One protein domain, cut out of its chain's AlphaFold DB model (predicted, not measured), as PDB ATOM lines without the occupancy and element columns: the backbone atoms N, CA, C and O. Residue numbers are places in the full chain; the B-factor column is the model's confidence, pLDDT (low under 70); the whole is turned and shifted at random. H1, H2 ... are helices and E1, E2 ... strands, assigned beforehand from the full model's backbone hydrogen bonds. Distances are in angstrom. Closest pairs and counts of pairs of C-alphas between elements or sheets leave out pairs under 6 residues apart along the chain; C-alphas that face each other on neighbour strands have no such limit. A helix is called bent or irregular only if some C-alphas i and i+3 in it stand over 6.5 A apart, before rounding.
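Overview. This is residues 271 to 411 of the 563 residues of an uncharacterized protein of seawater metagenome (UniProt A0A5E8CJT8). A two-stranded hairpin, E1 and E2, lies at one end of a helical body built round the longest helix, H7, which runs through the middle. H3 and H4 pack on H7, the hairpin of H5 and H6 meets H7 where H5 begins, with H5 about perpendicular to it, H1 and H2 make a corner near the other end, and a long link leads to the small helices H8 and H9, apart from the rest of the named elements. The printed part has 141 residues with nine named helices and two named strands, in the order H1 H2 H3 H4 E1 E2 H5 H6 H7 H8 H9; the strands are antiparallel and the class is mostly helix. The whole is compact, with a radius of gyration of the C-alphas of 15.6 A and spans of 45 by 33 by 30 A.

Along the chain. E1 is residues 322 to 327, 13.9 A long, with C-alpha 322 at (237.598, 163.778, 117.892), and E2 is residues 332 to 337, 15.6 A. H7 is residues 364 to 378, 20.8 A, ending with C-alpha 378 at (239.213, 155.399, 123.286). H3 is residues 295 to 305, 15.1 A, and H4 is residues 308 to 317, 14.1 A. H5, residues 340 to 350, 13.9 A, is irregular: C-alphas 345 and 348 are 7.3 A apart. H6 is residues 354 to 362, 12.1 A. H1 is residues 271 to 278, 10.7 A, beginning with C-alpha 271 at (229.262, 147.706, 108.773), and H2 is residues 283 to 291, 12.1 A. H8 is residues 399 to 402 and H9 residues 406 to 409.

Arrangement. In the hairpin E1 and E2, N 323 and O 336 are 2.8 A apart and N 334 and O 325 are 2.9 A apart, within hydrogen-bond range. The closest C-alphas of E2 and H7 are those of Lys 336 and Asn 378, 5.7 A apart. H7 is the hub, touching four helices. It touches H4 at a steep tilt of 55 degrees, opposite ways, closest at the C-alphas of Pro 308 and Val 377, 5.4 A. It touches H3 at a shallow tilt of 15 degrees, the same way, closest at the C-alphas of Ile 303 and Ile 373, 6.3 A. It touches H5 at 72 degrees, only just about perpendicular, closest at the C-alphas of Leu 340 and Gly 371, 6.1 A. With residues 366 to 367 alone it touches H6 only at the corner, and only just, with 3 pairs of C-alphas within 8 A; the closest are those of Ile 360 and Leu 366, 7.4 A. H5 and H6 form a helical hairpin, closest at the C-alphas of Leu 347 and Gln 357, 6.6 A. H1 touches H2, closest at the C-alphas of Cys 277 and Leu 283, 5.6 A. H8 and H9 are close but not clearly touching, with the C-alphas of Phe 402 and Ala 408 6.1 A apart. Every O i to N i+4 pair is within hydrogen-bond range in H1, H2, H3, H4, H6 and H7, and 5 of 7 are in H5; H8 and H9 are too short for such a pair.

Size, cuts and confidence. The C-alphas farthest apart, those of Glu 284 and Asn 331, are 45.3 A apart. The printed part has no cut. The link from H7 to H8, residues 379 to 398, is long. The mean pLDDT of the printed part is 80.3, and residues 271 to 290 and 396 to 411 are under 70.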
ATOM      1  N   ASN A 271     229.025 146.305 109.061       53.84
ATOM      2  CA  ASN A 271     229.262 147.706 108.773       53.84
ATOM      3  C   ASN A 271     228.294 148.231 107.708       53.84
ATOM      4  O   ASN A 271     227.860 149.373 107.813       53.84
ATOM      5  N   ASP A 272     227.930 147.410 106.723       58.12
ATOM      6  CA  ASP A 272     226.899 147.753 105.743       58.12
ATOM      7  C   ASP A 272     225.520 147.743 106.390       58.12
ATOM      8  O   ASP A 272     224.747 148.658 106.157       58.12
ATOM      9  N   TYR A 273     225.242 146.782 107.272       61.53
ATOM     10  CA  TYR A 273     223.970 146.695 107.983       61.53
ATOM     11  C   TYR A 273     223.717 147.916 108.867       61.53
ATOM     12  O   TYR A 273     222.703 148.591 108.736       61.53
ATOM     13  N   VAL A 274     224.678 148.262 109.722       60.66
ATOM     14  CA  VAL A 274     224.612 149.426 110.606       60.66
ATOM     15  C   VAL A 274     224.615 150.731 109.798       60.66
ATOM     16  O   VAL A 274     223.862 151.649 110.118       60.66
ATOM     17  N   LYS A 275     225.392 150.830 108.709       60.09
ATOM     18  CA  LYS A 275     225.348 152.005 107.821       60.09
ATOM     19  C   LYS A 275     224.009 152.133 107.099       60.09
ATOM     20  O   LYS A 275     223.481 153.239 107.053       60.09
ATOM     21  N   ASP A 276     223.460 151.053 106.558       62.59
ATOM     22  CA  ASP A 276     222.162 151.035 105.869       62.59
ATOM     23  C   ASP A 276     221.026 151.364 106.847       62.59
ATOM     24  O   ASP A 276     220.101 152.105 106.506       62.59
ATOM     25  N   CYS A 277     221.172 150.925 108.097       61.03
ATOM     26  CA  CYS A 277     220.301 151.267 109.210       61.03
ATOM     27  C   CYS A 277     220.161 152.763 109.444       61.03
ATOM     28  O   CYS A 277     219.069 153.300 109.605       61.03
ATOM     29  N   LEU A 278     221.298 153.448 109.475       51.75
ATOM     30  CA  LEU A 278     221.373 154.845 109.892       51.75
ATOM     31  C   LEU A 278     221.255 155.808 108.728       51.75
ATOM     32  O   LEU A 278     220.874 156.957 108.922       51.75
ATOM     33  N   LYS A 279     221.530 155.329 107.515       54.94
ATOM     34  CA  LYS A 279     221.140 156.004 106.278       54.94
ATOM     35  C   LYS A 279     219.623 155.965 106.049       54.94
ATOM     36  O   LYS A 279     219.161 156.591 105.104       54.94
ATOM     37  N   GLY A 280     218.863 155.239 106.877       45.41
ATOM     38  CA  GLY A 280     217.411 155.112 106.751       45.41
ATOM     39  C   GLY A 280     216.973 154.268 105.554       45.41
ATOM     40  O   GLY A 280     215.836 154.390 105.116       45.41
ATOM     41  N   VAL A 281     217.867 153.435 105.007       49.97
ATOM     42  CA  VAL A 281     217.607 152.666 103.778       49.97
ATOM     43  C   VAL A 281     216.731 151.449 104.065       49.97
ATOM     44  O   VAL A 281     215.901 151.101 103.234       49.97
ATOM     45  N   ASN A 282     216.887 150.812 105.232       59.31
ATOM     46  CA  ASN A 282     216.080 149.648 105.610       59.31
ATOM     47  C   ASN A 282     215.812 149.599 107.127       59.31
ATOM     48  O   ASN A 282     216.354 148.776 107.867       59.31
ATOM     49  N   LEU A 283     215.011 150.556 107.612       51.84
ATOM     50  CA  LEU A 283     214.712 150.729 109.042       51.84
ATOM     51  C   LEU A 283     213.977 149.525 109.660       51.84
ATOM     52  O   LEU A 283     214.154 149.259 110.848       51.84
ATOM     53  N   GLU A 284     213.208 148.776 108.868       57.53
ATOM     54  CA  GLU A 284     212.464 147.595 109.329       57.53
ATOM     55  C   GLU A 284     213.394 146.428 109.688       57.53
ATOM     56  O   GLU A 284     213.267 145.843 110.764       57.53
ATOM     57  N   GLU A 285     214.390 146.128 108.849       59.06
ATOM     58  CA  GLU A 285     215.391 145.092 109.150       59.06
ATOM     59  C   GLU A 285     216.153 145.451 110.427       59.06
ATOM     60  O   GLU A 285     216.265 144.663 111.371       59.06
ATOM     61  N   CYS A 286     216.591 146.701 110.519       60.41
ATOM     62  CA  CYS A 286     217.240 147.238 111.701       60.41
ATOM     63  C   CYS A 286     216.457 147.077 112.985       60.41
ATOM     64  O   CYS A 286     217.013 146.701 114.020       60.41
ATOM     65  N   GLU A 287     215.165 147.361 112.916       60.00
ATOM     66  CA  GLU A 287     214.275 147.194 114.039       60.00
ATOM     67  C   GLU A 287     214.230 145.725 114.488       60.00
ATOM     68  O   GLU A 287     214.294 145.461 115.689       60.00
ATOM     69  N   VAL A 288     214.230 144.761 113.558       66.81
ATOM     70  CA  VAL A 288     214.303 143.321 113.869       66.81
ATOM     71  C   VAL A 288     215.613 142.961 114.579       66.81
ATOM     72  O   VAL A 288     215.581 142.283 115.612       66.81
ATOM     73  N   PHE A 289     216.759 143.458 114.103       65.25
ATOM     74  CA  PHE A 289     218.056 143.222 114.757       65.25
ATOM     75  C   PHE A 289     218.095 143.793 116.175       65.25
ATOM     76  O   PHE A 289     218.421 143.076 117.130       65.25
ATOM     77  N   PHE A 290     217.672 145.049 116.347       64.94
ATOM     78  CA  PHE A 290     217.578 145.667 117.664       64.94
ATOM     79  C   PHE A 290     216.490 145.028 118.531       64.94
ATOM     80  O   PHE A 290     216.581 145.097 119.749       64.94
ATOM     81  N   LYS A 291     215.480 144.344 117.995       70.19
ATOM     82  CA  LYS A 291     214.483 143.622 118.806       70.19
ATOM     83  C   LYS A 291     214.903 142.199 119.183       70.19
ATOM     84  O   LYS A 291     214.257 141.601 120.045       70.19
ATOM     85  N   SER A 292     216.004 141.675 118.644       74.56
ATOM     86  CA  SER A 292     216.462 140.313 118.945       74.56
ATOM     87  C   SER A 292     216.740 140.097 120.447       74.56
ATOM     88  O   SER A 292     217.272 140.970 121.148       74.56
ATOM     89  N   LYS A 293     216.348 138.919 120.966       76.06
ATOM     90  CA  LYS A 293     216.523 138.542 122.385       76.06
ATOM     91  C   LYS A 293     217.996 138.357 122.773       76.06
ATOM     92  O   LYS A 293     218.336 138.626 123.917       76.06
ATOM     93  N   GLY A 294     218.850 137.961 121.825       73.44
ATOM     94  CA  GLY A 294     220.294 137.763 122.019       73.44
ATOM     95  C   GLY A 294     221.160 138.992 121.727       73.44
ATOM     96  O   GLY A 294     222.380 138.875 121.721       73.44
ATOM     97  N   PHE A 295     220.556 140.162 121.477       75.81
ATOM     98  CA  PHE A 295     221.279 141.374 121.075       75.81
ATOM     99  C   PHE A 295     222.465 141.696 121.992       75.81
ATOM    100  O   PHE A 295     223.553 141.976 121.506       75.81
ATOM    101  N   TRP A 296     222.256 141.655 123.311       72.81
ATOM    102  CA  TRP A 296     223.257 142.079 124.288       72.81
ATOM    103  C   TRP A 296     224.495 141.186 124.294       72.81
ATOM    104  O   TRP A 296     225.608 141.701 124.193       72.81
ATOM    105  N   ASP A 297     224.291 139.871 124.351       72.31
ATOM    106  CA  ASP A 297     225.381 138.893 124.352       72.31
ATOM    107  C   ASP A 297     226.149 138.951 123.026       72.31
ATOM    108  O   ASP A 297     227.378 138.996 123.008       72.31
ATOM    109  N   GLN A 298     225.420 139.055 121.910       72.38
ATOM    110  CA  GLN A 298     226.018 139.110 120.580       72.38
ATOM    111  C   GLN A 298     226.795 140.410 120.346       72.38
ATOM    112  O   GLN A 298     227.909 140.373 119.834       72.38
ATOM    113  N   SER A 299     226.245 141.553 120.761       76.19
ATOM    114  CA  SER A 299     226.904 142.857 120.639       76.19
ATOM    115  C   SER A 299     228.194 142.930 121.448       76.19
ATOM    116  O   SER A 299     229.157 143.534 120.992       76.19
ATOM    117  N   GLN A 300     228.245 142.320 122.636       75.75
ATOM    118  CA  GLN A 300     229.479 142.296 123.423       75.75
ATOM    119  C   GLN A 300     230.582 141.488 122.746       75.75
ATOM    120  O   GLN A 300     231.711 141.970 122.679       75.75
ATOM    121  N   ILE A 301     230.257 140.297 122.236       76.12
ATOM    122  CA  ILE A 301     231.203 139.470 121.475       76.12
ATOM    123  C   ILE A 301     231.692 140.250 120.252       76.12
ATOM    124  O   ILE A 301     232.887 140.360 120.009       76.12
ATOM    125  N   GLU A 302     230.775 140.889 119.535       77.00
ATOM    126  CA  GLU A 302     231.098 141.640 118.328       77.00
ATOM    127  C   GLU A 302     231.998 142.854 118.598       77.00
ATOM    128  O   GLU A 302     232.964 143.081 117.873       77.00
ATOM    129  N   ILE A 303     231.727 143.615 119.661       85.38
ATOM    130  CA  ILE A 303     232.574 144.743 120.072       85.38
ATOM    131  C   ILE A 303     233.959 144.255 120.526       85.38
ATOM    132  O   ILE A 303     234.929 144.994 120.412       85.38
ATOM    133  N   GLN A 304     234.085 143.035 121.046       82.69
ATOM    134  CA  GLN A 304     235.392 142.462 121.384       82.69
ATOM    135  C   GLN A 304     236.159 141.990 120.142       82.69
ATOM    136  O   GLN A 304     237.386 142.070 120.129       82.69
ATOM    137  N   ASP A 305     235.444 141.547 119.108       83.62
ATOM    138  CA  ASP A 305     236.022 141.004 117.876       83.62
ATOM    139  C   ASP A 305     236.290 142.074 116.796       83.62
ATOM    140  O   ASP A 305     237.018 141.819 115.833       83.62
ATOM    141  N   ILE A 306     235.714 143.277 116.913       83.88
ATOM    142  CA  ILE A 306     235.949 144.372 115.963       83.88
ATOM    143  C   ILE A 306     237.350 144.975 116.156       83.88
ATOM    144  O   ILE A 306     237.768 145.293 117.271       83.88
ATOM    145  N   SER A 307     238.087 145.182 115.058       89.94
ATOM    146  CA  SER A 307     239.384 145.864 115.141       89.94
ATOM    147  C   SER A 307     239.184 147.330 115.565       89.94
ATOM    148  O   SER A 307     238.239 147.979 115.089       89.94
ATOM    149  N   PRO A 308     240.058 147.897 116.416       93.75
ATOM    150  CA  PRO A 308     239.921 149.283 116.859       93.75
ATOM    151  C   PRO A 308     239.931 150.309 115.706       93.75
ATOM    152  O   PRO A 308     239.231 151.321 115.763       93.75
ATOM    153  N   GLU A 309     240.645 150.038 114.611       89.75
ATOM    154  CA  GLU A 309     240.674 150.875 113.404       89.75
ATOM    155  C   GLU A 309     239.341 150.843 112.652       89.75
ATOM    156  O   GLU A 309     238.871 151.873 112.157       89.75
ATOM    157  N   VAL A 310     238.721 149.661 112.549       83.88
ATOM    158  CA  VAL A 310     237.392 149.513 111.945       83.88
ATOM    159  C   VAL A 310     236.364 150.230 112.809       83.88
ATOM    160  O   VAL A 310     235.581 151.009 112.273       83.88
ATOM    161  N   ALA A 311     236.425 150.053 114.130       90.88
ATOM    162  CA  ALA A 311     235.577 150.752 115.087       90.88
ATOM    163  C   ALA A 311     235.685 152.283 114.951       90.88
ATOM    164  O   ALA A 311     234.664 152.964 114.851       90.88
ATOM    165  N   LEU A 312     236.901 152.831 114.839       93.81
ATOM    166  CA  LEU A 312     237.112 154.265 114.619       93.81
ATOM    167  C   LEU A 312     236.514 154.732 113.283       93.81
ATOM    168  O   LEU A 312     235.799 155.735 113.243       93.81
ATOM    169  N   LYS A 313     236.739 153.996 112.185       85.88
ATOM    170  CA  LYS A 313     236.133 154.305 110.874       85.88
ATOM    171  C   LYS A 313     234.605 154.248 110.917       85.88
ATOM    172  O   LYS A 313     233.941 155.053 110.254       85.88
ATOM    173  N   THR A 314     234.045 153.323 111.691       82.69
ATOM    174  CA  THR A 314     232.607 153.233 111.941       82.69
ATOM    175  C   THR A 314     232.132 154.492 112.664       82.69
ATOM    176  O   THR A 314     231.287 155.189 112.115       82.69
ATOM    177  N   LEU A 315     232.738 154.896 113.785       91.50
ATOM    178  CA  LEU A 315     232.362 156.132 114.496       91.50
ATOM    179  C   LEU A 315     232.481 157.393 113.618       91.50
ATOM    180  O   LEU A 315     231.583 158.236 113.613       91.50
ATOM    181  N   ILE A 316     233.525 157.503 112.791       88.69
ATOM    182  CA  ILE A 316     233.672 158.614 111.832       88.69
ATOM    183  C   ILE A 316     232.536 158.607 110.796       88.69
ATOM    184  O   ILE A 316     231.999 159.662 110.448       88.69
ATOM    185  N   SER A 317     232.121 157.428 110.322       81.75
ATOM    186  CA  SER A 317     230.990 157.295 109.388       81.75
ATOM    187  C   SER A 317     229.679 157.798 110.003       81.75
ATOM    188  O   SER A 317     228.834 158.342 109.297       81.75
ATOM    189  N   PHE A 318     229.550 157.681 111.325       81.56
ATOM    190  CA  PHE A 318     228.453 158.211 112.134       81.56
ATOM    191  C   PHE A 318     228.613 159.689 112.514       81.56
ATOM    192  O   PHE A 318     227.820 160.220 113.293       81.56
ATOM    193  N   LYS A 319     229.632 160.368 111.978       92.06
ATOM    194  CA  LYS A 319     229.930 161.780 112.247       92.06
ATOM    195  C   LYS A 319     230.283 162.071 113.711       92.06
ATOM    196  O   LYS A 319     230.129 163.213 114.156       92.06
ATOM    197  N   PHE A 320     230.789 161.077 114.446       95.50
ATOM    198  CA  PHE A 320     231.480 161.352 115.704       95.50
ATOM    199  C   PHE A 320     232.735 162.181 115.428       95.50
ATOM    200  O   PHE A 320     233.449 161.933 114.453       95.50
ATOM    201  N   ILE A 321     232.996 163.166 116.283       96.50
ATOM    202  CA  ILE A 321     234.198 164.000 116.201       96.50
ATOM    203  C   ILE A 321     235.244 163.569 117.228       96.50
ATOM    204  O   ILE A 321     234.935 162.954 118.251       96.50
ATOM    205  N   GLN A 322     236.496 163.917 116.947       97.75
ATOM    206  CA  GLN A 322     237.598 163.778 117.892       97.75
ATOM    207  C   GLN A 322     237.727 165.075 118.690       97.75
ATOM    208  O   GLN A 322     237.654 166.170 118.133       97.75
ATOM    209  N   THR A 323     237.915 164.959 119.999       96.81
ATOM    210  CA  THR A 323     238.043 166.093 120.918       96.81
ATOM    211  C   THR A 323     239.256 165.893 121.813       96.81
ATOM    212  O   THR A 323     239.595 164.763 122.165       96.81
ATOM    213  N   LYS A 324     239.932 166.987 122.176       97.62
ATOM    214  CA  LYS A 324     240.991 166.939 123.187       97.62
ATOM    215  C   LYS A 324     240.351 166.821 124.565       97.62
ATOM    216  O   LYS A 324     239.553 167.673 124.951       97.62
ATOM    217  N   VAL A 325     240.705 165.770 125.291       96.31
ATOM    218  CA  VAL A 325     240.233 165.504 126.649       96.31
ATOM    219  C   VAL A 325     241.446 165.251 127.530       96.31
ATOM    220  O   VAL A 325     242.326 164.470 127.174       96.31
ATOM    221  N   PHE A 326     241.499 165.908 128.687       96.44
ATOM    222  CA  PHE A 326     242.503 165.600 129.698       96.44
ATOM    223  C   PHE A 326     242.219 164.218 130.299       96.44
ATOM    224  O   PHE A 326     241.221 164.041 131.002       96.44
ATOM    225  N   ASP A 327     243.083 163.249 130.004       96.81
ATOM    226  CA  ASP A 327     243.024 161.892 130.535       96.81
ATOM    227  C   ASP A 327     243.802 161.821 131.852       96.81
ATOM    228  O   ASP A 327     244.973 162.204 131.923       96.81
ATOM    229  N   ARG A 328     243.141 161.354 132.916       93.88
ATOM    230  CA  ARG A 328     243.732 161.354 134.263       93.88
ATOM    231  C   ARG A 328     244.739 160.230 134.444       93.88
ATOM    232  O   ARG A 328     245.699 160.403 135.188       93.88
ATOM    233  N   THR A 329     244.516 159.100 133.786       91.81
ATOM    234  CA  THR A 329     245.378 157.918 133.848       91.81
ATOM    235  C   THR A 329     246.681 158.151 133.087       91.81
ATOM    236  O   THR A 329     247.757 157.857 133.603       91.81
ATOM    237  N   ALA A 330     246.600 158.767 131.909       93.44
ATOM    238  CA  ALA A 330     247.753 159.177 131.115       93.44
ATOM    239  C   ALA A 330     248.373 160.508 131.589       93.44
ATOM    240  O   ALA A 330     249.460 160.871 131.136       93.44
ATOM    241  N   ASN A 331     247.683 161.238 132.477       95.25
ATOM    242  CA  ASN A 331     248.052 162.553 133.010       95.25
ATOM    243  C   ASN A 331     248.418 163.576 131.915       95.25
ATOM    244  O   ASN A 331     249.408 164.303 132.022       95.25
ATOM    245  N   ARG A 332     247.646 163.598 130.822       97.44
ATOM    246  CA  ARG A 332     247.868 164.488 129.672       97.44
ATOM    247  C   ARG A 332     246.605 164.660 128.834       97.44
ATOM    248  O   ARG A 332     245.672 163.869 128.928       97.44
ATOM    249  N   GLU A 333     246.585 165.677 127.976       98.19
ATOM    250  CA  GLU A 333     245.547 165.793 126.948       98.19
ATOM    251  C   GLU A 333     245.752 164.748 125.850       98.19
ATOM    252  O   GLU A 333     246.847 164.631 125.295       98.19
ATOM    253  N   LEU A 334     244.686 164.018 125.527       97.75
ATOM    254  CA  LEU A 334     244.625 163.059 124.430       97.75
ATOM    255  C   LEU A 334     243.458 163.412 123.503       97.75
ATOM    256  O   LEU A 334     242.401 163.861 123.953       97.75
ATOM    257  N   LEU A 335     243.634 163.190 122.204       98.19
ATOM    258  CA  LEU A 335     242.538 163.107 121.248       98.19
ATOM    259  C   LEU A 335     241.744 161.833 121.526       98.19
ATOM    260  O   LEU A 335     242.272 160.724 121.456       98.19
ATOM    261  N   LYS A 336     240.465 162.012 121.838       98.12
ATOM    262  CA  LYS A 336     239.497 160.939 122.044       98.12
ATOM    263  C   LYS A 336     238.292 161.161 121.152       98.12
ATOM    264  O   LYS A 336     237.942 162.305 120.854       98.12
ATOM    265  N   VAL A 337     237.620 160.085 120.764       97.94
ATOM    266  CA  VAL A 337     236.279 160.207 120.195       97.94
ATOM    267  C   VAL A 337     235.359 160.764 121.278       97.94
ATOM    268  O   VAL A 337     235.425 160.330 122.432       97.94
ATOM    269  N   GLU A 338     234.547 161.760 120.925       96.69
ATOM    270  CA  GLU A 338     233.594 162.369 121.852       96.69
ATOM    271  C   GLU A 338     232.675 161.315 122.502       96.69
ATOM    272  O   GLU A 338     232.408 160.244 121.952       96.69
ATOM    273  N   SER A 339     232.135 161.644 123.671       96.00
ATOM    274  CA  SER A 339     231.163 160.784 124.346       96.00
ATOM    275  C   SER A 339     229.857 160.665 123.555       96.00
ATOM    276  O   SER A 339     229.427 161.593 122.864       96.00
ATOM    277  N   LEU A 340     229.140 159.558 123.759       94.88
ATOM    278  CA  LEU A 340     227.815 159.356 123.172       94.88
ATOM    279  C   LEU A 340     226.852 160.514 123.482       94.88
ATOM    280  O   LEU A 340     226.082 160.930 122.623       94.88
ATOM    281  N   ASN A 341     226.909 161.067 124.695       94.88
ATOM    282  CA  ASN A 341     226.063 162.193 125.094       94.88
ATOM    283  C   ASN A 341     226.402 163.488 124.341       94.88
ATOM    284  O   ASN A 341     225.493 164.260 124.038       94.88
ATOM    285  N   GLN A 342     227.678 163.736 124.032       95.81
ATOM    286  CA  GLN A 342     228.083 164.868 123.192       95.81
ATOM    287  C   GLN A 342     227.569 164.684 121.762       95.81
ATOM    288  O   GLN A 342     226.903 165.579 121.244       95.81
ATOM    289  N   TRP A 343     227.741 163.494 121.185       96.00
ATOM    290  CA  TRP A 343     227.210 163.177 119.858       96.00
ATOM    291  C   TRP A 343     225.680 163.313 119.789       96.00
ATOM    292  O   TRP A 343     225.148 163.985 118.907       96.00
ATOM    293  N   LEU A 344     224.953 162.785 120.782       93.31
ATOM    294  CA  LEU A 344     223.496 162.934 120.882       93.31
ATOM    295  C   LEU A 344     223.057 164.400 121.013       93.31
ATOM    296  O   LEU A 344     221.941 164.736 120.619       93.31
ATOM    297  N   ARG A 345     223.870 165.300 121.574       95.44
ATOM    298  CA  ARG A 345     223.545 166.739 121.603       95.44
ATOM    299  C   ARG A 345     223.682 167.384 120.227       95.44
ATOM    300  O   ARG A 345     222.872 168.245 119.915       95.44
ATOM    301  N   ARG A 346     224.631 166.920 119.410       95.25
ATOM    302  CA  ARG A 346     224.863 167.396 118.035       95.25
ATOM    303  C   ARG A 346     223.944 166.744 117.001       95.25
ATOM    304  O   ARG A 346     223.920 167.165 115.854       95.25
ATOM    305  N   LEU A 347     223.147 165.747 117.391       88.56
ATOM    306  CA  LEU A 347     222.206 165.059 116.499       88.56
ATOM    307  C   LEU A 347     221.318 165.998 115.644       88.56
ATOM    308  O   LEU A 347     221.174 165.701 114.461       88.56
ATOM    309  N   PRO A 348     220.772 167.121 116.170       93.00
ATOM    310  CA  PRO A 348     219.978 168.061 115.371       93.00
ATOM    311  C   PRO A 348     220.767 168.751 114.249       93.00
ATOM    312  O   PRO A 348     220.194 169.113 113.230       93.00
ATOM    313  N   GLU A 349     222.083 168.910 114.414       92.69
ATOM    314  CA  GLU A 349     222.980 169.468 113.391       92.69
ATOM    315  C   GLU A 349     223.314 168.433 112.304       92.69
ATOM    316  O   GLU A 349     223.677 168.788 111.186       92.69
ATOM    317  N   LEU A 350     223.213 167.141 112.637       84.69
ATOM    318  CA  LEU A 350     223.575 166.023 111.762       84.69
ATOM    319  C   LEU A 350     222.378 165.471 110.975       84.69
ATOM    320  O   LEU A 350     222.559 164.958 109.871       84.69
ATOM    321  N   ILE A 351     221.176 165.525 111.554       82.44
ATOM    322  CA  ILE A 351     219.955 164.914 111.019       82.44
ATOM    323  C   ILE A 351     218.793 165.893 111.190       82.44
ATOM    324  O   ILE A 351     218.367 166.156 112.310       82.44
ATOM    325  N   ALA A 352     218.224 166.377 110.085       84.88
ATOM    326  CA  ALA A 352     217.139 167.363 110.121       84.88
ATOM    327  C   ALA A 352     215.799 166.814 110.661       84.88
ATOM    328  O   ALA A 352     215.011 167.567 111.222       84.88
ATOM    329  N   SER A 353     215.524 165.513 110.510       85.94
ATOM    330  CA  SER A 353     214.248 164.901 110.916       85.94
ATOM    331  C   SER A 353     214.163 164.668 112.431       85.94
ATOM    332  O   SER A 353     214.913 163.855 112.977       85.94
ATOM    333  N   GLU A 354     213.211 165.324 113.099       88.50
ATOM    334  CA  GLU A 354     212.959 165.164 114.540       88.50
ATOM    335  C   GLU A 354     212.518 163.740 114.922       88.50
ATOM    336  O   GLU A 354     212.947 163.219 115.954       88.50
ATOM    337  N   ASP A 355     211.740 163.065 114.070       80.75
ATOM    338  CA  ASP A 355     211.283 161.691 114.313       80.75
ATOM    339  C   ASP A 355     212.452 160.699 114.356       80.75
ATOM    340  O   ASP A 355     212.550 159.856 115.258       80.75
ATOM    341  N   ILE A 356     213.400 160.838 113.421       75.44
ATOM    342  CA  ILE A 356     214.623 160.026 113.398       75.44
ATOM    343  C   ILE A 356     215.477 160.342 114.629       75.44
ATOM    344  O   ILE A 356     215.978 159.425 115.288       75.44
ATOM    345  N   GLN A 357     215.606 161.621 114.996       81.56
ATOM    346  CA  GLN A 357     216.333 162.012 116.202       81.56
ATOM    347  C   GLN A 357     215.722 161.387 117.465       81.56
ATOM    348  O   GLN A 357     216.457 160.843 118.293       81.56
ATOM    349  N   SER A 358     214.396 161.431 117.615       83.19
ATOM    350  CA  SER A 358     213.670 160.827 118.738       83.19
ATOM    351  C   SER A 358     213.881 159.313 118.786       83.19
ATOM    352  O   SER A 358     214.220 158.759 119.835       83.19
ATOM    353  N   THR A 359     213.795 158.647 117.632       79.88
ATOM    354  CA  THR A 359     214.030 157.202 117.502       79.88
ATOM    355  C   THR A 359     215.438 156.818 117.961       79.88
ATOM    356  O   THR A 359     215.596 155.919 118.790       79.88
ATOM    357  N   ILE A 360     216.470 157.543 117.513       78.56
ATOM    358  CA  ILE A 360     217.864 157.315 117.929       78.56
ATOM    359  C   ILE A 360     218.038 157.568 119.433       78.56
ATOM    360  O   ILE A 360     218.622 156.744 120.140       78.56
ATOM    361  N   ARG A 361     217.508 158.686 119.950       85.69
ATOM    362  CA  ARG A 361     217.608 159.047 121.376       85.69
ATOM    363  C   ARG A 361     216.945 158.012 122.280       85.69
ATOM    364  O   ARG A 361     217.459 157.747 123.371       85.69
ATOM    365  N   ASN A 362     215.845 157.413 121.837       84.12
ATOM    366  CA  ASN A 362     215.068 156.451 122.617       84.12
ATOM    367  C   ASN A 362     215.562 155.003 122.461       84.12
ATOM    368  O   ASN A 362     215.294 154.174 123.332       84.12
ATOM    369  N   ASN A 363     216.357 154.694 121.433       80.94
ATOM    370  CA  ASN A 363     216.902 153.355 121.219       80.94
ATOM    371  C   ASN A 363     218.066 153.049 122.184       80.94
ATOM    372  O   ASN A 363     219.224 153.403 121.964       80.94
ATOM    373  N   THR A 364     217.761 152.372 123.292       83.56
ATOM    374  CA  THR A 364     218.741 151.994 124.326       83.56
ATOM    375  C   THR A 364     219.816 151.031 123.825       83.56
ATOM    376  O   THR A 364     220.962 151.130 124.260       83.56
ATOM    377  N   LYS A 365     219.469 150.139 122.898       80.56
ATOM    378  CA  LYS A 365     220.368 149.122 122.344       80.56
ATOM    379  C   LYS A 365     221.409 149.724 121.404       80.56
ATOM    380  O   LYS A 365     222.596 149.482 121.592       80.56
ATOM    381  N   LEU A 366     220.981 150.584 120.478       81.94
ATOM    382  CA  LEU A 366     221.885 151.348 119.614       81.94
ATOM    383  C   LEU A 366     222.849 152.201 120.445       81.94
ATOM    384  O   LEU A 366     224.054 152.164 120.223       81.94
ATOM    385  N   LYS A 367     222.327 152.932 121.439       87.62
ATOM    386  CA  LYS A 367     223.148 153.756 122.337       87.62
ATOM    387  C   LYS A 367     224.221 152.938 123.047       87.62
ATOM    388  O   LYS A 367     225.376 153.344 123.072       87.62
ATOM    389  N   ALA A 368     223.858 151.786 123.596       84.00
ATOM    390  CA  ALA A 368     224.816 150.943 124.293       84.00
ATOM    391  C   ALA A 368     225.855 150.317 123.349       84.00
ATOM    392  O   ALA A 368     227.033 150.275 123.697       84.00
ATOM    393  N   TYR A 369     225.451 149.906 122.143       85.50
ATOM    394  CA  TYR A 369     226.377 149.420 121.119       85.50
ATOM    395  C   TYR A 369     227.392 150.506 120.725       85.50
ATOM    396  O   TYR A 369     228.597 150.276 120.795       85.50
ATOM    397  N   LEU A 370     226.928 151.727 120.428       89.25
ATOM    398  CA  LEU A 370     227.812 152.858 120.122       89.25
ATOM    399  C   LEU A 370     228.709 153.235 121.299       89.25
ATOM    400  O   LEU A 370     229.889 153.492 121.091       89.25
ATOM    401  N   GLY A 371     228.188 153.215 122.527       92.75
ATOM    402  CA  GLY A 371     228.988 153.418 123.735       92.75
ATOM    403  C   GLY A 371     230.131 152.406 123.852       92.75
ATOM    404  O   GLY A 371     231.266 152.785 124.132       92.75
ATOM    405  N   GLY A 372     229.861 151.132 123.557       91.31
ATOM    406  CA  GLY A 372     230.883 150.089 123.537       91.31
ATOM    407  C   GLY A 372     231.947 150.298 122.454       91.31
ATOM    408  O   GLY A 372     233.134 150.162 122.748       91.31
ATOM    409  N   ILE A 373     231.555 150.711 121.242       93.19
ATOM    410  CA  ILE A 373     232.504 151.045 120.165       93.19
ATOM    411  C   ILE A 373     233.361 152.266 120.541       93.19
ATOM    412  O   ILE A 373     234.579 152.223 120.379       93.19
ATOM    413  N   ILE A 374     232.763 153.334 121.085       96.19
ATOM    414  CA  ILE A 374     233.500 154.522 121.562       96.19
ATOM    415  C   ILE A 374     234.534 154.115 122.608       96.19
ATOM    416  O   ILE A 374     235.695 154.508 122.517       96.19
ATOM    417  N   LYS A 375     234.132 153.286 123.575       94.75
ATOM    418  CA  LYS A 375     235.023 152.798 124.625       94.75
ATOM    419  C   LYS A 375     236.166 151.961 124.060       94.75
ATOM    420  O   LYS A 375     237.302 152.142 124.486       94.75
ATOM    421  N   LEU A 376     235.888 151.077 123.102       95.00
ATOM    422  CA  LEU A 376     236.922 150.293 122.431       95.00
ATOM    423  C   LEU A 376     237.950 151.200 121.746       95.00
ATOM    424  O   LEU A 376     239.148 151.004 121.928       95.00
ATOM    425  N   VAL A 377     237.496 152.205 120.997       97.00
ATOM    426  CA  VAL A 377     238.387 153.140 120.300       97.00
ATOM    427  C   VAL A 377     239.194 153.966 121.297       97.00
ATOM    428  O   VAL A 377     240.416 154.022 121.197       97.00
ATOM    429  N   ASN A 378     238.542 154.548 122.305       97.00
ATOM    430  CA  ASN A 378     239.213 155.399 123.286       97.00
ATOM    431  C   ASN A 378     240.163 154.620 124.208       97.00
ATOM    432  O   ASN A 378     241.140 155.198 124.667       97.00
ATOM    433  N   LYS A 379     239.943 153.313 124.422       96.38
ATOM    434  CA  LYS A 379     240.867 152.424 125.150       96.38
ATOM    435  C   LYS A 379     242.186 152.175 124.399       96.38
ATOM    436  O   LYS A 379     243.149 151.734 125.021       96.38
ATOM    437  N   ASN A 380     242.241 152.461 123.098       97.25
ATOM    438  CA  ASN A 380     243.420 152.303 122.244       97.25
ATOM    439  C   ASN A 380     243.935 153.690 121.796       97.25
ATOM    440  O   ASN A 380     243.704 154.105 120.657       97.25
ATOM    441  N   PRO A 381     244.607 154.456 122.681       97.00
ATOM    442  CA  PRO A 381     244.967 155.853 122.410       97.00
ATOM    443  C   PRO A 381     245.896 156.042 121.207       97.00
ATOM    444  O   PRO A 381     245.856 157.100 120.575       97.00
ATOM    445  N   ASN A 382     246.678 155.021 120.858       97.06
ATOM    446  CA  ASN A 382     247.639 155.026 119.756       97.06
ATOM    447  C   ASN A 382     246.987 155.207 118.376       97.06
ATOM    448  O   ASN A 382     247.672 155.549 117.417       97.06
ATOM    449  N   LEU A 383     245.670 155.009 118.262       96.38
ATOM    450  CA  LEU A 383     244.929 155.229 117.016       96.38
ATOM    451  C   LEU A 383     244.863 156.702 116.598       96.38
ATOM    452  O   LEU A 383     244.731 157.001 115.413       96.38
ATOM    453  N   MET A 384     244.873 157.616 117.570       97.44
ATOM    454  CA  MET A 384     244.673 159.056 117.350       97.44
ATOM    455  C   MET A 384     245.780 159.904 117.982       97.44
ATOM    456  O   MET A 384     245.786 161.122 117.824       97.44
ATOM    457  N   ASN A 385     246.702 159.283 118.718       97.12
ATOM    458  CA  ASN A 385     247.732 159.958 119.493       97.12
ATOM    459  C   ASN A 385     249.066 159.232 119.357       97.12
ATOM    460  O   ASN A 385     249.106 158.012 119.229       97.12
ATOM    461  N   ASP A 386     250.157 159.968 119.536       96.19
ATOM    462  CA  ASP A 386     251.478 159.392 119.790       96.19
ATOM    463  C   ASP A 386     251.601 158.968 121.273       96.19
ATOM    464  O   ASP A 386     252.331 159.552 122.076       96.19
ATOM    465  N   TYR A 387     250.741 158.032 121.691       96.62
ATOM    466  CA  TYR A 387     250.689 157.487 123.051       96.62
ATOM    467  C   TYR A 387     250.061 156.089 123.050       96.62
ATOM    468  O   TYR A 387     248.968 155.907 122.527       96.62
ATOM    469  N   SER A 388     250.723 155.113 123.678       95.44
ATOM    470  CA  SER A 388     250.284 153.706 123.760       95.44
ATOM    471  C   SER A 388     250.085 153.198 125.195       95.44
ATOM    472  O   SER A 388     249.902 152.001 125.413       95.44
ATOM    473  N   GLY A 389     250.147 154.092 126.186       93.00
ATOM    474  CA  GLY A 389     249.981 153.740 127.593       93.00
ATOM    475  C   GLY A 389     248.514 153.623 128.035       93.00
ATOM    476  O   GLY A 389     247.595 153.786 127.229       93.00
ATOM    477  N   PRO A 390     248.277 153.324 129.324       93.94
ATOM    478  CA  PRO A 390     246.934 153.195 129.876       93.94
ATOM    479  C   PRO A 390     246.182 154.534 129.887       93.94
ATOM    480  O   PRO A 390     246.757 155.601 130.080       93.94
ATOM    481  N   VAL A 391     244.866 154.450 129.724       96.00
ATOM    482  CA  VAL A 391     243.921 155.582 129.671       96.00
ATOM    483  C   VAL A 391     242.745 155.353 130.610       96.00
ATOM    484  O   VAL A 391     242.550 154.236 131.094       96.00
ATOM    485  N   ASP A 392     241.932 156.373 130.856       92.50
ATOM    486  CA  ASP A 392     240.780 156.274 131.758       92.50
ATOM    487  C   ASP A 392     239.828 155.114 131.382       92.50
ATOM    488  O   ASP A 392     239.342 154.401 132.259       92.50
ATOM    489  N   GLU A 393     239.633 154.842 130.087       91.81
ATOM    490  CA  GLU A 393     238.801 153.746 129.561       91.81
ATOM    491  C   GLU A 393     239.452 152.358 129.685       91.81
ATOM    492  O   GLU A 393     238.779 151.333 129.527       91.81
ATOM    493  N   SER A 394     240.762 152.306 129.951       87.12
ATOM    494  CA  SER A 394     241.491 151.056 130.197       87.12
ATOM    495  C   SER A 394     241.260 150.515 131.606       87.12
ATOM    496  O   SER A 394     241.432 149.318 131.841       87.12
ATOM    497  N   LEU A 395     240.814 151.372 132.530       80.00
ATOM    498  CA  LEU A 395     240.429 150.957 133.865       80.00
ATOM    499  C   LEU A 395     239.138 150.129 133.773       80.00
ATOM    500  O   LEU A 395     238.149 150.558 133.182       80.00
ATOM    501  N   ASN A 396     239.096 148.974 134.443       62.97
ATOM    502  CA  ASN A 396     237.884 148.144 134.592       62.97
ATOM    503  C   ASN A 396     236.761 148.828 135.405       62.97
ATOM    504  O   ASN A 396     235.764 148.209 135.771       62.97
ATOM    505  N   ASN A 397     236.915 150.118 135.677       61.81
ATOM    506  CA  ASN A 397     236.043 150.928 136.495       61.81
ATOM    507  C   ASN A 397     235.252 151.822 135.553       61.81
ATOM    508  O   ASN A 397     235.528 153.013 135.468       61.81
ATOM    509  N   ASP A 398     234.315 151.235 134.816       59.28
ATOM    510  CA  ASP A 398     233.421 151.982 133.938       59.28
ATOM    511  C   ASP A 398     232.226 152.503 134.749       59.28
ATOM    512  O   ASP A 398     231.309 151.730 135.044       59.28
ATOM    513  N   PRO A 399     232.223 153.782 135.170       53.22
ATOM    514  CA  PRO A 399     231.105 154.334 135.921       53.22
ATOM    515  C   PRO A 399     229.817 154.386 135.091       53.22
ATOM    516  O   PRO A 399     228.746 154.439 135.691       53.22
ATOM    517  N   GLU A 400     229.907 154.353 133.755       58.66
ATOM    518  CA  GLU A 400     228.759 154.434 132.845       58.66
ATOM    519  C   GLU A 400     228.091 153.068 132.627       58.66
ATOM    520  O   GLU A 400     226.934 152.995 132.208       58.66
ATOM    521  N   HIS A 401     228.752 151.969 133.013       55.94
ATOM    522  CA  HIS A 401     228.184 150.617 132.952       55.94
ATOM    523  C   HIS A 401     226.847 150.500 133.707       55.94
ATOM    524  O   HIS A 401     225.978 149.705 133.347       55.94
ATOM    525  N   PHE A 402     226.655 151.329 134.738       49.78
ATOM    526  CA  PHE A 402     225.443 151.357 135.549       49.78
ATOM    527  C   PHE A 402     224.506 152.526 135.225       49.78
ATOM    528  O   PHE A 402     223.521 152.692 135.946       49.78
ATOM    529  N   ASP A 403     224.728 153.303 134.159       53.47
ATOM    530  CA  ASP A 403     223.949 154.521 133.865       53.47
ATOM    531  C   ASP A 403     222.448 154.264 133.647       53.47
ATOM    532  O   ASP A 403     221.605 155.127 133.907       53.47
ATOM    533  N   ALA A 404     222.073 153.046 133.249       46.25
ATOM    534  CA  ALA A 404     220.671 152.644 133.133       46.25
ATOM    535  C   ALA A 404     220.005 152.302 134.485       46.25
ATOM    536  O   ALA A 404     218.772 152.236 134.569       46.25
ATOM    537  N   THR A 405     220.786 152.081 135.547       47.72
ATOM    538  CA  THR A 405     220.285 151.651 136.859       47.72
ATOM    539  C   THR A 405     219.637 152.794 137.640       47.72
ATOM    540  O   THR A 405     219.927 153.973 137.439       47.72
ATOM    541  N   LYS A 406     218.760 152.447 138.592       44.81
ATOM    542  CA  LYS A 406     218.146 153.434 139.498       44.81
ATOM    543  C   LYS A 406     219.194 154.203 140.320       44.81
ATOM    544  O   LYS A 406     218.985 155.378 140.580       44.81
ATOM    545  N   LEU A 407     220.322 153.573 140.666       40.91
ATOM    546  CA  LEU A 407     221.404 154.192 141.445       40.91
ATOM    547  C   LEU A 407     222.114 155.307 140.666       40.91
ATOM    548  O   LEU A 407     222.288 156.407 141.193       40.91
ATOM    549  N   ALA A 408     222.448 155.064 139.396       46.97
ATOM    550  CA  ALA A 408     223.062 156.086 138.552       46.97
ATOM    551  C   ALA A 408     222.096 157.241 138.245       46.97
ATOM    552  O   ALA A 408     222.494 158.404 138.292       46.97
ATOM    553  N   LYS A 409     220.800 156.946 138.048       47.28
ATOM    554  CA  LYS A 409     219.745 157.971 137.906       47.28
ATOM    555  C   LYS A 409     219.594 158.864 139.145       47.28
ATOM    556  O   LYS A 409     219.148 159.998 139.016       47.28
ATOM    557  N   SER A 410     220.000 158.389 140.324       43.00
ATOM    558  CA  SER A 410     220.063 159.171 141.569       43.00
ATOM    559  C   SER A 410     221.389 159.925 141.762       43.00
ATOM    560  O   SER A 410     221.647 160.444 142.846       43.00
ATOM    561  N   GLY A 411     222.251 159.988 140.740       41.56
ATOM    562  CA  GLY A 411     223.538 160.689 140.788       41.56
ATOM    563  C   GLY A 411     224.663 159.908 141.475       41.56
ATOM    564  O   GLY A 411     225.763 160.438 141.646       41.56
TER     565      GLY A 411